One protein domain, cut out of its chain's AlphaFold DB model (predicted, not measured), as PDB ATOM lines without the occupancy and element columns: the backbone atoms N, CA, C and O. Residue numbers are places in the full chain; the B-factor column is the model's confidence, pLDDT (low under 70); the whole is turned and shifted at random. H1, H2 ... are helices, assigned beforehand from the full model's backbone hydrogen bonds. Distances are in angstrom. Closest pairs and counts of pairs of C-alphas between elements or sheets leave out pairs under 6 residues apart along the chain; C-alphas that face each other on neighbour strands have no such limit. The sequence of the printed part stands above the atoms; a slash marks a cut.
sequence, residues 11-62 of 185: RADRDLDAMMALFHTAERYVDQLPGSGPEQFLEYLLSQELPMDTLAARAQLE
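AT A GLANCE: This is residues 11 to 62 of the 185 residues of the protein "DNA helicase" of Arthrobacter sp. Hiyo8 (UniProt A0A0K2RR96). One long helix, H1, lies along the length of the domain; the short H2 stands steeply to it near its last residues, and a tail without named elements, residues 47 to 62, loops out and runs back toward the end where H1 begins. The printed part has 52 residues with two named helices, H1 then H2, and no named strand: all helix. It is loose, with a radius of gyration of the C-alphas of 12.6 A and spans of 41 by 20 by 17 A.

HOW THE PARTS SIT: H1, residues 11 to 32, and H2, residues 38 to 46, are close but not clearly touching; their closest C-alphas, of Ala 26 and Phe 41, are 7.2 A apart. They run opposite ways at a steep tilt of 69.5 degrees, only just short of about perpendicular. In H1 and H2 every O i to N i+4 pair is within hydrogen-bond range.

IN THESE COORDINATES: H1 runs 31.8 A from C-alpha 11 at (9.469, 15.008, 81.109). H2 runs 12.3 A to C-alpha 46 at (-7.422, 17.953, 96.880).

THE WHOLE: The farthest C-alphas, of Gly 35 and Glu 62, are 41.9 A apart. The printed part has no cut, and the link from H1 to H2 is tight. Residues 46 to 51 stand free. Residues 11 and 49 to 62 have pLDDT under 70.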
ATOM      1  N   ARG A  11      10.457  14.063  80.569       64.44
ATOM      2  CA  ARG A  11       9.469  15.008  81.109       64.44
ATOM      3  C   ARG A  11       8.096  14.747  80.493       64.44
ATOM      4  O   ARG A  11       7.143  14.595  81.241       64.44
ATOM      5  N   ALA A  12       8.035  14.640  79.168       74.81
ATOM      6  CA  ALA A  12       6.798  14.383  78.441       74.81
ATOM      7  C   ALA A  12       6.142  13.054  78.847       74.81
ATOM      8  O   ALA A  12       4.931  13.011  79.021       74.81
ATOM      9  N   ASP A  13       6.940  12.005  79.052       72.44
ATOM     10  CA  ASP A  13       6.464  10.690  79.490       72.44
ATOM     11  C   ASP A  13       5.849  10.746  80.899       72.44
ATOM     12  O   ASP A  13       4.708  10.348  81.107       72.44
ATOM     13  N   ARG A  14       6.534  11.399  81.850       71.44
ATOM     14  CA  ARG A  14       5.996  11.632  83.204       71.44
ATOM     15  C   ARG A  14       4.728  12.482  83.210       71.44
ATOM     16  O   ARG A  14       3.826  12.222  84.002       71.44
ATOM     17  N   ASP A  15       4.679  13.517  82.376       76.00
ATOM     18  CA  ASP A  15       3.500  14.375  82.263       76.00
ATOM     19  C   ASP A  15       2.315  13.575  81.676       76.00
ATOM     20  O   ASP A  15       1.179  13.730  82.129       76.00
ATOM     21  N   LEU A  16       2.574  12.664  80.729       80.88
ATOM     22  CA  LEU A  16       1.570  11.753  80.180       80.88
ATOM     23  C   LEU A  16       1.083  10.736  81.223       80.88
ATOM     24  O   LEU A  16      -0.127  10.562  81.370       80.88
ATOM     25  N   ASP A  17       1.986  10.125  81.988       77.44
ATOM     26  CA  ASP A  17       1.643   9.206  83.080       77.44
ATOM     27  C   ASP A  17       0.763   9.878  84.136       77.44
ATOM     28  O   ASP A  17      -0.234   9.307  84.586       77.44
ATOM     29  N   ALA A  18       1.088  11.121  84.502       79.69
ATOM     30  CA  ALA A  18       0.289  11.902  85.439       79.69
ATOM     31  C   ALA A  18      -1.131  12.155  84.907       79.69
ATOM     32  O   ALA A  18      -2.105  12.033  85.653       79.69
ATOM     33  N   MET A  19      -1.268  12.452  83.612       84.75
ATOM     34  CA  MET A  19      -2.576  12.615  82.972       84.75
ATOM     35  C   MET A  19      -3.360  11.300  82.926       84.75
ATOM     36  O   MET A  19      -4.554  11.295  83.222       84.75
ATOM     37  N   MET A  20      -2.709  10.176  82.611       86.44
ATOM     38  CA  MET A  20      -3.353   8.857  82.627       86.44
ATOM     39  C   MET A  20      -3.840   8.482  84.031       86.44
ATOM     40  O   MET A  20      -4.979   8.039  84.189       86.44
ATOM     41  N   ALA A  21      -3.026   8.731  85.060       81.56
ATOM     42  CA  ALA A  21      -3.410   8.511  86.450       81.56
ATOM     43  C   ALA A  21      -4.616   9.376  86.865       81.56
ATOM     44  O   ALA A  21      -5.526   8.884  87.538       81.56
ATOM     45  N   LEU A  22      -4.665  10.643  86.430       85.25
ATOM     46  CA  LEU A  22      -5.797  11.540  86.677       85.25
ATOM     47  C   LEU A  22      -7.095  10.997  86.063       85.25
ATOM     48  O   LEU A  22      -8.120  10.955  86.746       85.25
ATOM     49  N   PHE A  23      -7.059  10.548  84.805       87.81
ATOM     50  CA  PHE A  23      -8.242  10.002  84.137       87.81
ATOM     51  C   PHE A  23      -8.717   8.692  84.762       87.81
ATOM     52  O   PHE A  23      -9.918   8.531  84.964       87.81
ATOM     53  N   HIS A  24      -7.802   7.800  85.149       84.38
ATOM     54  CA  HIS A  24      -8.175   6.570  85.851       84.38
ATOM     55  C   HIS A  24      -8.828   6.860  87.214       84.38
ATOM     56  O   HIS A  24      -9.796   6.215  87.616       84.38
ATOM     57  N   THR A  25      -8.339   7.889  87.911       84.94
ATOM     58  CA  THR A  25      -8.940   8.351  89.169       84.94
ATOM     59  C   THR A  25     -10.340   8.929  88.937       84.94
ATOM     60  O   THR A  25     -11.247   8.655  89.720       84.94
ATOM     61  N   ALA A  26     -10.542   9.683  87.853       86.19
ATOM     62  CA  ALA A  26     -11.848  10.232  87.485       86.19
ATOM     63  C   ALA A  26     -12.862   9.139  87.106       86.19
ATOM     64  O   ALA A  26     -14.008   9.204  87.539       86.19
ATOM     65  N   GLU A  27     -12.443   8.120  86.350       86.56
ATOM     66  CA  GLU A  27     -13.274   6.963  85.987       86.56
ATOM     67  C   GLU A  27     -13.797   6.253  87.242       86.56
ATOM     68  O   GLU A  27     -15.006   6.140  87.448       86.56
ATOM     69  N   ARG A  28     -12.888   5.905  88.161       84.00
ATOM     70  CA  ARG A  28     -13.248   5.283  89.437       84.00
ATOM     71  C   ARG A  28     -14.141   6.178  90.302       84.00
ATOM     72  O   ARG A  28     -15.012   5.671  91.004       84.00
ATOM     73  N   TYR A  29     -13.923   7.492  90.285       84.81
ATOM     74  CA  TYR A  29     -14.750   8.438  91.032       84.81
ATOM     75  C   TYR A  29     -16.195   8.459  90.515       84.81
ATOM     76  O   TYR A  29     -17.124   8.402  91.317       84.81
ATOM     77  N   VAL A  30     -16.390   8.471  89.192       87.19
ATOM     78  CA  VAL A  30     -17.725   8.442  88.572       87.19
ATOM     79  C   VAL A  30     -18.438   7.112  88.827       87.19
ATOM     80  O   VAL A  30     -19.641   7.119  89.091       87.19
ATOM     81  N   ASP A  31     -17.710   5.990  88.822       86.25
ATOM     82  CA  ASP A  31     -18.262   4.675  89.176       86.25
ATOM     83  C   ASP A  31     -18.768   4.623  90.628       86.25
ATOM     84  O   ASP A  31     -19.767   3.968  90.927       86.25
ATOM     85  N   GLN A  32     -18.082   5.312  91.546       83.56
ATOM     86  CA  GLN A  32     -18.424   5.333  92.970       83.56
ATOM     87  C   GLN A  32     -19.498   6.369  93.320       83.56
ATOM     88  O   GLN A  32     -20.320   6.123  94.205       83.56
ATOM     89  N   LEU A  33     -19.499   7.520  92.642       82.69
ATOM     90  CA  LEU A  33     -20.397   8.652  92.886       82.69
ATOM     91  C   LEU A  33     -21.026   9.131  91.563       82.69
ATOM     92  O   LEU A  33     -20.614  10.146  90.988       82.69
ATOM     93  N   PRO A  34     -22.055   8.419  91.065       79.25
ATOM     94  CA  PRO A  34     -22.716   8.778  89.819       79.25
ATOM     95  C   PRO A  34     -23.385  10.156  89.915       79.25
ATOM     96  O   PRO A  34     -24.161  10.420  90.833       79.25
ATOM     97  N   GLY A  35     -23.134  11.022  88.931       76.69
ATOM     98  CA  GLY A  35     -23.747  12.355  88.840       76.69
ATOM     99  C   GLY A  35     -22.951  13.492  89.488       76.69
ATOM    100  O   GLY A  35     -23.407  14.635  89.451       76.69
ATOM    101  N   SER A  36     -21.768  13.212  90.039       81.06
ATOM    102  CA  SER A  36     -20.859  14.242  90.547       81.06
ATOM    103  C   SER A  36     -20.189  15.038  89.421       81.06
ATOM    104  O   SER A  36     -19.807  14.498  88.381       81.06
ATOM    105  N   GLY A  37     -20.054  16.349  89.629       85.50
ATOM    106  CA  GLY A  37     -19.437  17.276  88.681       85.50
ATOM    107  C   GLY A  37     -17.907  17.360  88.804       85.50
ATOM    108  O   GLY A  37     -17.333  16.930  89.805       85.50
ATOM    109  N   PRO A  38     -17.225  17.981  87.822       85.12
ATOM    110  CA  PRO A  38     -15.764  18.111  87.817       85.12
ATOM    111  C   PRO A  38     -15.220  18.920  89.004       85.12
ATOM    112  O   PRO A  38     -14.135  18.625  89.494       85.12
ATOM    113  N   GLU A  39     -15.969  19.902  89.512       88.62
ATOM    114  CA  GLU A  39     -15.585  20.677  90.702       88.62
ATOM    115  C   GLU A  39     -15.532  19.798  91.960       88.62
ATOM    116  O   GLU A  39     -14.570  19.863  92.720       88.62
ATOM    117  N   GLN A  40     -16.517  18.910  92.129       86.50
ATOM    118  CA  GLN A  40     -16.576  17.968  93.254       86.50
ATOM    119  C   GLN A  40     -15.487  16.894  93.154       86.50
ATOM    120  O   GLN A  40     -14.942  16.477  94.172       86.50
ATOM    121  N   PHE A  41     -15.125  16.483  91.935       86.25
ATOM    122  CA  PHE A  41     -13.976  15.608  91.704       86.25
ATOM    123  C   PHE A  41     -12.649  16.275  92.099       86.25
ATOM    124  O   PHE A  41     -11.816  15.647  92.751       86.25
ATOM    125  N   LEU A  42     -12.448  17.549  91.744       87.62
ATOM    126  CA  LEU A  42     -11.242  18.291  92.125       87.62
ATOM    127  C   LEU A  42     -11.161  18.505  93.641       87.62
ATOM    128  O   LEU A  42     -10.093  18.331  94.219       87.62
ATOM    129  N   GLU A  43     -12.278  18.835  94.291       86.69
ATOM    130  CA  GLU A  43     -12.347  18.951  95.751       86.69
ATOM    131  C   GLU A  43     -12.048  17.608  96.437       86.69
ATOM    132  O   GLU A  43     -11.228  17.548  97.355       86.69
ATOM    133  N   TYR A  44     -12.621  16.514  95.926       84.00
ATOM    134  CA  TYR A  44     -12.304  15.154  96.359       84.00
ATOM    135  C   TYR A  44     -10.801  14.865  96.254       84.00
ATOM    136  O   TYR A  44     -10.208  14.426  97.238       84.00
ATOM    137  N   LEU A  45     -10.176  15.163  95.110       83.25
ATOM    138  CA  LEU A  45      -8.749  14.928  94.875       83.25
ATOM    139  C   LEU A  45      -7.855  15.759  95.812       83.25
ATOM    140  O   LEU A  45      -6.897  15.233  96.369       83.25
ATOM    141  N   LEU A  46      -8.179  17.040  96.014       83.12
ATOM    142  CA  LEU A  46      -7.422  17.953  96.880       83.12
ATOM    143  C   LEU A  46      -7.578  17.628  98.372       83.12
ATOM    144  O   LEU A  46      -6.699  17.964  99.162       83.12
ATOM    145  N   SER A  47      -8.677  16.972  98.755       82.88
ATOM    146  CA  SER A  47      -8.929  16.516 100.129       82.88
ATOM    147  C   SER A  47      -8.210  15.210 100.501       82.88
ATOM    148  O   SER A  47      -8.236  14.814 101.665       82.88
ATOM    149  N   GLN A  48      -7.569  14.526  99.543       75.44
ATOM    150  CA  GLN A  48      -6.810  13.306  99.826       75.44
ATOM    151  C   GLN A  48      -5.478  13.655 100.511       75.44
ATOM    152  O   GLN A  48      -4.551  14.153  99.877       75.44
ATOM    153  N   GLU A  49      -5.355  13.363 101.810       56.09
ATOM    154  CA  GLU A  49      -4.104  13.554 102.570       56.09
ATOM    155  C   GLU A  49      -3.031  12.504 102.232       56.09
ATOM    156  O   GLU A  49      -1.836  12.725 102.430       56.09
ATOM    157  N   LEU A  50      -3.459  11.358 101.703       54.75
ATOM    158  CA  LEU A  50      -2.597  10.290 101.220       54.75
ATOM    159  C   LEU A  50      -2.770  10.194  99.704       54.75
ATOM    160  O   LEU A  50      -3.906  10.052  99.247       54.75
ATOM    161  N   PRO A  51      -1.683  10.247  98.911       55.28
ATOM    162  CA  PRO A  51      -1.771   9.950  97.493       55.28
ATOM    163  C   PRO A  51      -2.425   8.581  97.332       55.28
ATOM    164  O   PRO A  51      -1.929   7.593  97.876       55.28
ATOM    165  N   MET A  52      -3.539   8.521  96.603       53.16
ATOM    166  CA  MET A  52      -4.052   7.245  96.121       53.16
ATOM    167  C   MET A  52      -2.909   6.550  95.393       53.16
ATOM    168  O   MET A  52      -2.268   7.190  94.553       53.16
ATOM    169  N   ASP A  53      -2.639   5.292  95.754       46.84
ATOM    170  CA  ASP A  53      -1.609   4.469  95.124       46.84
ATOM    171  C   ASP A  53      -1.718   4.655  93.615       46.84
ATOM    172  O   ASP A  53      -2.677   4.217  92.969       46.84
ATOM    173  N   THR A  54      -0.761   5.387  93.056       47.84
ATOM    174  CA  THR A  54      -0.700   5.575  91.622       47.84
ATOM    175  C   THR A  54      -0.209   4.244  91.084       47.84
ATOM    176  O   THR A  54       0.983   3.970  91.033       47.84
ATOM    177  N   LEU A  55      -1.168   3.411  90.670       45.75
ATOM    178  CA  LEU A  55      -0.988   2.226  89.825       45.75
ATOM    179  C   LEU A  55      -0.396   2.575  88.446       45.75
ATOM    180  O   LEU A  55      -0.384   1.735  87.550       45.75
ATOM    181  N   ALA A  56       0.096   3.802  88.250       44.81
ATOM    182  CA  ALA A  56       1.027   4.077  87.181       44.81
ATOM    183  C   ALA A  56       2.258   3.217  87.468       44.81
ATOM    184  O   ALA A  56       3.017   3.476  88.407       44.81
ATOM    185  N   ALA A  57       2.412   2.151  86.683       44.03
ATOM    186  CA  ALA A  57       3.677   1.465  86.562       44.03
ATOM    187  C   ALA A  57       4.697   2.560  86.276       44.03
ATOM    188  O   ALA A  57       4.700   3.115  85.181       44.03
ATOM    189  N   ARG A  58       5.504   2.935  87.281       50.38
ATOM    190  CA  ARG A  58       6.711   3.722  87.037       50.38
ATOM    191  C   ARG A  58       7.370   2.995  85.886       50.38
ATOM    192  O   ARG A  58       7.672   1.813  86.078       50.38
ATOM    193  N   ALA A  59       7.447   3.644  84.718       49.41
ATOM    194  CA  ALA A  59       8.039   3.069  83.522       49.41
ATOM    195  C   ALA A  59       9.238   2.255  83.988       49.41
ATOM    196  O   ALA A  59      10.053   2.798  84.742       49.41
ATOM    197  N   GLN A  60       9.238   0.943  83.715       53.31
ATOM    198  CA  GLN A  60      10.323   0.063  84.135       53.31
ATOM    199  C   GLN A  60      11.592   0.694  83.584       53.31
ATOM    200  O   GLN A  60      11.879   0.594  82.396       53.31
ATOM    201  N   LEU A  61      12.295   1.439  84.433       56.91
ATOM    202  CA  LEU A  61      13.588   1.984  84.099       56.91
ATOM    203  C   LEU A  61      14.445   0.735  83.961       56.91
ATOM    204  O   LEU A  61      14.741   0.086  84.963       56.91
ATOM    205  N   GLU A  62      14.738   0.353  82.716       61.28
ATOM    206  CA  GLU A  62      15.452  -0.890  82.400       61.28
ATOM    207  C   GLU A  62      16.819  -0.946  83.109       61.28
ATOM    208  O   GLU A  62      17.338  -2.027  83.373       61.28
TER     209      GLU A  62